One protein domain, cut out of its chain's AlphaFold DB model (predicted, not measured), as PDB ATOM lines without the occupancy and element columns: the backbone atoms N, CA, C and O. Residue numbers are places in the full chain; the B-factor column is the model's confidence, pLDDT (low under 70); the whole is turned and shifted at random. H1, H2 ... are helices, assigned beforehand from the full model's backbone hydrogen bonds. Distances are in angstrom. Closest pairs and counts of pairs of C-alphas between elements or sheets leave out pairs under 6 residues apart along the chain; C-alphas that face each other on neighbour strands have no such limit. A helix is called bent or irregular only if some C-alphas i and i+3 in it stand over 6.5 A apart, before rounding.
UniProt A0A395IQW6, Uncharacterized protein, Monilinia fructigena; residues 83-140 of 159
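AT A GLANCE: This is residues 83 to 140 of the 159 residues of an uncharacterized protein of Monilinia fructigena (UniProt A0A395IQW6). The printed part makes a loose, open loop: the kinked helix H1 forms much of one long side, residues 102 to 116 turn round the far end to the small helix H2, and residues 124 to 131 run back to the short helix H3 near H1. The two ends of the printed part come together, with the C-alphas of Tyr 83 and Tyr 140 5.5 A apart. The printed part has 58 residues, with three named helices in the order H1, H2, H3 and no named strand; its class is all helix, though named elements hold 27 residues, under half. It is loose, with a radius of gyration of the C-alphas of 13.8 A, and elongated, spanning 39 by 20 by 16 A.

HOW THE PARTS SIT: H1, residues 86 to 101, touches no helix. It has a kink of 38 degrees near residue 93 and is irregular, with C-alphas 91 and 94 7.0 A apart. H2, residues 117 to 123, is apart from H1; it is irregular too, with C-alphas 118 and 121 7.4 A apart. Residues 116 to 121, of which 117 to 121 belong to H2, stand free. H3, residues 132 to 135, is apart from H2. H1 and H3 are near each other, with 6 pairs of C-alphas within 10 A but no pair within 8 A. Of the O i to N i+4 pairs, 10 of 12 in H1 and 0 of 3 in H2 are within hydrogen-bond range, while H2 has 3 of 4 O i to N i+3 pairs within range; H3 is too short for an O i to N i+4 pair.

IN THESE COORDINATES: H1 begins at C-alpha 86, (-3.273, 9.847, 9.673), and measures 20.5 A to C-alpha 101. H2 measures 11.3 A from C-alpha 117, at (24.262, 23.499, 2.016), to C-alpha 123. H3 measures 5.0 A and ends at C-alpha 135, (2.571, 4.942, 14.628).

THE WHOLE: The two C-alphas farthest apart, those of Ser 108 and Asp 139, are 41.7 A apart. The printed part has no cut. The link from H1 to H2 is long, 15 residues; that from H2 to H3 is short, 8 residues. Mean pLDDT of the printed part is 85.0, and residues 103 to 111 are under 70.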
ATOM      1  N   TYR A  83       2.908  11.234  16.657       92.31
ATOM      2  CA  TYR A  83       3.765  11.152  15.460       92.31
ATOM      3  C   TYR A  83       3.259  12.049  14.324       92.31
ATOM      4  O   TYR A  83       3.944  12.986  13.916       92.31
ATOM      5  N   ALA A  84       2.054  11.774  13.841       92.81
ATOM      6  CA  ALA A  84       1.280  12.621  12.946       92.81
ATOM      7  C   ALA A  84      -0.187  12.182  13.032       92.81
ATOM      8  O   ALA A  84      -0.486  11.094  13.532       92.81
ATOM      9  N   ASN A  85      -1.092  13.043  12.578       93.38
ATOM     10  CA  ASN A  85      -2.431  12.599  12.221       93.38
ATOM     11  C   ASN A  85      -2.345  11.770  10.924       93.38
ATOM     12  O   ASN A  85      -1.475  12.020  10.087       93.38
ATOM     13  N   ASP A  86      -3.209  10.767  10.806       94.12
ATOM     14  CA  ASP A  86      -3.273   9.847   9.673       94.12
ATOM     15  C   ASP A  86      -3.544  10.573   8.343       94.12
ATOM     16  O   ASP A  86      -2.752  10.437   7.410       94.12
ATOM     17  N   ASP A  87      -4.566  11.432   8.282       95.19
ATOM     18  CA  ASP A  87      -4.911  12.212   7.085       95.19
ATOM     19  C   ASP A  87      -3.772  13.159   6.676       95.19
ATOM     20  O   ASP A  87      -3.374  13.205   5.510       95.19
ATOM     21  N   ASP A  88      -3.161  13.863   7.636       94.19
ATOM     22  CA  ASP A  88      -1.995  14.713   7.361       94.19
ATOM     23  C   ASP A  88      -0.807  13.903   6.812       94.19
ATOM     24  O   ASP A  88      -0.084  14.358   5.910       94.19
ATOM     25  N   TYR A  89      -0.586  12.701   7.355       94.88
ATOM     26  CA  TYR A  89       0.493  11.832   6.917       94.88
ATOM     27  C   TYR A  89       0.268  11.350   5.486       94.88
ATOM     28  O   TYR A  89       1.137  11.558   4.635       94.88
ATOM     29  N   GLU A  90      -0.891  10.765   5.208       95.25
ATOM     30  CA  GLU A  90      -1.237  10.214   3.898       95.25
ATOM     31  C   GLU A  90      -1.317  11.301   2.821       95.25
ATOM     32  O   GLU A  90      -0.799  11.137   1.712       95.25
ATOM     33  N   THR A  91      -1.914  12.446   3.153       96.38
ATOM     34  CA  THR A  91      -2.167  13.514   2.186       96.38
ATOM     35  C   THR A  91      -0.910  14.330   1.881       96.38
ATOM     36  O   THR A  91      -0.686  14.716   0.727       96.38
ATOM     37  N   TYR A  92      -0.057  14.599   2.879       95.00
ATOM     38  CA  TYR A  92       1.046  15.558   2.725       95.00
ATOM     39  C   TYR A  92       2.435  14.982   3.008       95.00
ATOM     40  O   TYR A  92       3.363  15.225   2.226       95.00
ATOM     41  N   ILE A  93       2.613  14.244   4.105       94.38
ATOM     42  CA  ILE A  93       3.947  13.819   4.562       94.38
ATOM     43  C   ILE A  93       4.473  12.672   3.698       94.38
ATOM     44  O   ILE A  93       5.569  12.770   3.146       94.38
ATOM     45  N   GLU A  94       3.700  11.604   3.530       92.88
ATOM     46  CA  GLU A  94       4.105  10.410   2.794       92.88
ATOM     47  C   GLU A  94       4.456  10.718   1.322       92.88
ATOM     48  O   GLU A  94       5.536  10.316   0.864       92.88
ATOM     49  N   PRO A  95       3.663  11.512   0.568       92.94
ATOM     50  CA  PRO A  95       4.030  11.905  -0.790       92.94
ATOM     51  C   PRO A  95       5.316  12.738  -0.836       92.94
ATOM     52  O   PRO A  95       6.119  12.602  -1.768       92.94
ATOM     53  N   PHE A  96       5.547  13.592   0.167       91.50
ATOM     54  CA  PHE A  96       6.789  14.353   0.284       91.50
ATOM     55  C   PHE A  96       7.989  13.435   0.542       91.50
ATOM     56  O   PHE A  96       9.003  13.586  -0.139       91.50
ATOM     57  N   LEU A  97       7.872  12.462   1.450       89.50
ATOM     58  CA  LEU A  97       8.932  11.493   1.746       89.50
ATOM     59  C   LEU A  97       9.268  10.632   0.519       89.50
ATOM     60  O   LEU A  97      10.438  10.513   0.155       89.50
ATOM     61  N   LYS A  98       8.254  10.133  -0.200       87.56
ATOM     62  CA  LYS A  98       8.429   9.412  -1.477       87.56
ATOM     63  C   LYS A  98       9.162  10.266  -2.512       87.56
ATOM     64  O   LYS A  98      10.043   9.790  -3.231       87.56
ATOM     65  N   LYS A  99       8.829  11.557  -2.593       85.94
ATOM     66  CA  LYS A  99       9.515  12.499  -3.483       85.94
ATOM     67  C   LYS A  99      10.947  12.764  -3.034       85.94
ATOM     68  O   LYS A  99      11.820  12.875  -3.891       85.94
ATOM     69  N   LEU A 100      11.193  12.876  -1.731       84.62
ATOM     70  CA  LEU A 100      12.512  13.113  -1.150       84.62
ATOM     71  C   LEU A 100      13.482  11.984  -1.524       84.62
ATOM     72  O   LEU A 100      14.569  12.269  -2.027       84.62
ATOM     73  N   ASP A 101      13.043  10.732  -1.381       78.88
ATOM     74  CA  ASP A 101      13.820   9.536  -1.724       78.88
ATOM     75  C   ASP A 101      14.038   9.390  -3.241       78.88
ATOM     76  O   ASP A 101      15.133   9.103  -3.728       78.88
ATOM     77  N   SER A 102      13.008   9.705  -4.028       75.38
ATOM     78  CA  SER A 102      13.070   9.639  -5.490       75.38
ATOM     79  C   SER A 102      13.615  10.905  -6.157       75.38
ATOM     80  O   SER A 102      13.543  11.002  -7.382       75.38
ATOM     81  N   THR A 103      14.128  11.908  -5.426       68.62
ATOM     82  CA  THR A 103      14.361  13.222  -6.050       68.62
ATOM     83  C   THR A 103      15.443  13.176  -7.141       68.62
ATOM     84  O   THR A 103      16.648  13.120  -6.880       68.62
ATOM     85  N   TYR A 104      14.995  13.335  -8.384       59.28
ATOM     86  CA  TYR A 104      15.803  13.694  -9.547       59.28
ATOM     87  C   TYR A 104      16.014  15.213  -9.590       59.28
ATOM     88  O   TYR A 104      15.148  15.995  -9.182       59.28
ATOM     89  N   THR A 105      17.147  15.678 -10.113       56.56
ATOM     90  CA  THR A 105      17.295  17.095 -10.459       56.56
ATOM     91  C   THR A 105      16.367  17.397 -11.636       56.56
ATOM     92  O   THR A 105      16.632  16.990 -12.764       56.56
ATOM     93  N   LYS A 106      15.253  18.103 -11.374       54.28
ATOM     94  CA  LYS A 106      14.187  18.416 -12.355       54.28
ATOM     95  C   LYS A 106      14.719  19.061 -13.646       54.28
ATOM     96  O   LYS A 106      14.095  18.951 -14.690       54.28
ATOM     97  N   THR A 107      15.877  19.711 -13.563       55.03
ATOM     98  CA  THR A 107      16.578  20.376 -14.665       55.03
ATOM     99  C   THR A 107      17.440  19.447 -15.531       55.03
ATOM    100  O   THR A 107      17.820  19.862 -16.617       55.03
ATOM    101  N   SER A 108      17.775  18.230 -15.085       60.34
ATOM    102  CA  SER A 108      18.660  17.311 -15.828       60.34
ATOM    103  C   SER A 108      18.106  15.901 -16.036       60.34
ATOM    104  O   SER A 108      18.695  15.141 -16.793       60.34
ATOM    105  N   GLY A 109      17.016  15.514 -15.362       61.34
ATOM    106  CA  GLY A 109      16.496  14.138 -15.421       61.34
ATOM    107  C   GLY A 109      17.421  13.094 -14.776       61.34
ATOM    108  O   GLY A 109      17.083  11.915 -14.729       61.34
ATOM    109  N   GLU A 110      18.569  13.514 -14.239       63.19
ATOM    110  CA  GLU A 110      19.509  12.659 -13.520       63.19
ATOM    111  C   GLU A 110      19.138  12.572 -12.034       63.19
ATOM    112  O   GLU A 110      18.580  13.512 -11.455       63.19
ATOM    113  N   LYS A 111      19.457  11.441 -11.388       66.12
ATOM    114  CA  LYS A 111      19.344  11.332  -9.927       66.12
ATOM    115  C   LYS A 111      20.214  12.409  -9.281       66.12
ATOM    116  O   LYS A 111      21.355  12.622  -9.700       66.12
ATOM    117  N   ARG A 112      19.690  13.080  -8.251       74.69
ATOM    118  CA  ARG A 112      20.454  14.085  -7.503       74.69
ATOM    119  C   ARG A 112      21.755  13.458  -6.973       74.69
ATOM    120  O   ARG A 112      21.729  12.430  -6.305       74.69
ATOM    121  N   LYS A 113      22.894  14.109  -7.234       74.06
ATOM    122  CA  LYS A 113      24.214  13.713  -6.712       74.06
ATOM    123  C   LYS A 113      24.459  14.358  -5.341       74.06
ATOM    124  O   LYS A 113      25.148  15.373  -5.252       74.06
ATOM    125  N   GLY A 114      23.859  13.775  -4.302       78.06
ATOM    126  CA  GLY A 114      24.046  14.170  -2.898       78.06
ATOM    127  C   GLY A 114      23.298  15.439  -2.473       78.06
ATOM    128  O   GLY A 114      22.667  16.121  -3.288       78.06
ATOM    129  N   TRP A 115      23.365  15.756  -1.180       85.50
ATOM    130  CA  TRP A 115      22.735  16.946  -0.603       85.50
ATOM    131  C   TRP A 115      23.793  18.000  -0.259       85.50
ATOM    132  O   TRP A 115      24.911  17.679   0.121       85.50
ATOM    133  N   LYS A 116      23.471  19.289  -0.415       87.06
ATOM    134  CA  LYS A 116      24.427  20.389  -0.196       87.06
ATOM    135  C   LYS A 116      23.810  21.521   0.618       87.06
ATOM    136  O   LYS A 116      22.590  21.694   0.637       87.06
ATOM    137  N   GLY A 117      24.670  22.323   1.247       91.81
ATOM    138  CA  GLY A 117      24.262  23.499   2.016       91.81
ATOM    139  C   GLY A 117      23.393  23.129   3.228       91.81
ATOM    140  O   GLY A 117      23.636  22.086   3.836       91.81
ATOM    141  N   PRO A 118      22.359  23.927   3.560       94.25
ATOM    142  CA  PRO A 118      21.457  23.655   4.685       94.25
ATOM    143  C   PRO A 118      20.737  22.302   4.625       94.25
ATOM    144  O   PRO A 118      20.201  21.860   5.631       94.25
ATOM    145  N   LEU A 119      20.719  21.643   3.462       90.12
ATOM    146  CA  LEU A 119      20.065  20.353   3.252       90.12
ATOM    147  C   LEU A 119      21.027  19.161   3.338       90.12
ATOM    148  O   LEU A 119      20.584  18.027   3.207       90.12
ATOM    149  N   ALA A 120      22.329  19.385   3.557       91.62
ATOM    150  CA  ALA A 120      23.334  18.317   3.598       91.62
ATOM    151  C   ALA A 120      23.038  17.235   4.656       91.62
ATOM    152  O   ALA A 120      23.452  16.089   4.503       91.62
ATOM    153  N   PHE A 121      22.275  17.567   5.704       92.12
ATOM    154  CA  PHE A 121      21.859  16.600   6.723       92.12
ATOM    155  C   PHE A 121      21.005  15.453   6.154       92.12
ATOM    156  O   PHE A 121      21.029  14.357   6.713       92.12
ATOM    157  N   PHE A 122      20.320  15.655   5.021       88.94
ATOM    158  CA  PHE A 122      19.533  14.607   4.369       88.94
ATOM    159  C   PHE A 122      20.370  13.433   3.841       88.94
ATOM    160  O   PHE A 122      19.802  12.392   3.537       88.94
ATOM    161  N   GLU A 123      21.703  13.539   3.770       86.81
ATOM    162  CA  GLU A 123      22.555  12.378   3.453       86.81
ATOM    163  C   GLU A 123      22.511  11.291   4.532       86.81
ATOM    164  O   GLU A 123      22.770  10.127   4.239       86.81
ATOM    165  N   LYS A 124      22.217  11.667   5.780       89.25
ATOM    166  CA  LYS A 124      22.187  10.756   6.938       89.25
ATOM    167  C   LYS A 124      20.829  10.707   7.626       89.25
ATOM    168  O   LYS A 124      20.626   9.874   8.503       89.25
ATOM    169  N   TRP A 125      19.944  11.637   7.288       90.94
ATOM    170  CA  TRP A 125      18.624  11.720   7.884       90.94
ATOM    171  C   TRP A 125      17.781  10.511   7.489       90.94
ATOM    172  O   TRP A 125      17.788  10.077   6.341       90.94
ATOM    173  N   GLN A 126      17.030  10.011   8.459       89.50
ATOM    174  CA  GLN A 126      16.011   8.994   8.273       89.50
ATOM    175  C   GLN A 126      14.706   9.545   8.832       89.50
ATOM    176  O   GLN A 126      14.721  10.347   9.773       89.50
ATOM    177  N   SER A 127      13.589   9.123   8.240       89.81
ATOM    178  CA  SER A 127      12.272   9.470   8.760       89.81
ATOM    179  C   SER A 127      12.150   8.994  10.210       89.81
ATOM    180  O   SER A 127      12.490   7.845  10.487       89.81
ATOM    181  N   PRO A 128      11.665   9.838  11.137       89.44
ATOM    182  CA  PRO A 128      11.329   9.396  12.487       89.44
ATOM    183  C   PRO A 128      10.053   8.538  12.525       89.44
ATOM    184  O   PRO A 128       9.710   8.046  13.591       89.44
ATOM    185  N   ILE A 129       9.351   8.412  11.393       90.62
ATOM    186  CA  ILE A 129       8.211   7.519  11.180       90.62
ATOM    187  C   ILE A 129       8.734   6.339  10.356       90.62
ATOM    188  O   ILE A 129       8.994   6.505   9.159       90.62
ATOM    189  N   ASP A 130       8.956   5.200  11.005       89.81
ATOM    190  CA  ASP A 130       9.471   3.958  10.414       89.81
ATOM    191  C   ASP A 130       8.391   2.876  10.261       89.81
ATOM    192  O   ASP A 130       8.537   1.989   9.419       89.81
ATOM    193  N   ASP A 131       7.288   2.990  11.001       93.06
ATOM    194  CA  ASP A 131       6.130   2.097  10.929       93.06
ATOM    195  C   ASP A 131       4.820   2.908  10.903       93.06
ATOM    196  O   ASP A 131       4.131   3.022  11.921       93.06
ATOM    197  N   PRO A 132       4.477   3.534   9.761       89.25
ATOM    198  CA  PRO A 132       3.340   4.446   9.687       89.25
ATOM    199  C   PRO A 132       2.007   3.774  10.029       89.25
ATOM    200  O   PRO A 132       1.195   4.382  10.716       89.25
ATOM    201  N   GLU A 133       1.820   2.507   9.659       89.44
ATOM    202  CA  GLU A 133       0.595   1.742   9.938       89.44
ATOM    203  C   GLU A 133       0.294   1.627  11.442       89.44
ATOM    204  O   GLU A 133      -0.867   1.569  11.839       89.44
ATOM    205  N   ASN A 134       1.328   1.610  12.294       91.94
ATOM    206  CA  ASN A 134       1.167   1.449  13.743       91.94
ATOM    207  C   ASN A 134       1.529   2.703  14.556       91.94
ATOM    208  O   ASN A 134       1.318   2.717  15.770       91.94
ATOM    209  N   GLN A 135       2.105   3.735  13.934       91.25
ATOM    210  CA  GLN A 135       2.571   4.942  14.628       91.25
ATOM    211  C   GLN A 135       1.630   6.134  14.492       91.25
ATOM    212  O   GLN A 135       1.664   7.016  15.357       91.25
ATOM    213  N   MET A 136       0.810   6.204  13.440       92.94
ATOM    214  CA  MET A 136      -0.098   7.342  13.270       92.94
ATOM    215  C   MET A 136      -1.069   7.438  14.446       92.94
ATOM    216  O   MET A 136      -1.463   6.436  15.035       92.94
ATOM    217  N   GLU A 137      -1.375   8.670  14.852       88.50
ATOM    218  CA  GLU A 137      -2.211   8.996  16.017       88.50
ATOM    219  C   GLU A 137      -1.705   8.496  17.382       88.50
ATOM    220  O   GLU A 137      -2.331   8.755  18.412       88.50
ATOM    221  N   THR A 138      -0.544   7.839  17.437       91.25
ATOM    222  CA  THR A 138       0.048   7.376  18.697       91.25
ATOM    223  C   THR A 138       0.922   8.440  19.349       91.25
ATOM    224  O   THR A 138       1.544   9.275  18.681       91.25
ATOM    225  N   ASP A 139       1.002   8.393  20.682       87.44
ATOM    226  CA  ASP A 139       1.842   9.299  21.456       87.44
ATOM    227  C   ASP A 139       3.321   9.133  21.106       87.44
ATOM    228  O   ASP A 139       3.930   8.070  21.257       87.44
ATOM    229  N   TYR A 140       3.948  10.250  20.763       86.62
ATOM    230  CA  TYR A 140       5.385  10.316  20.622       86.62
ATOM    231  C   TYR A 140       6.046  10.194  22.011       86.62
ATOM    232  O   TYR A 140       5.593  10.845  22.963       86.62
TER     233      TYR A 140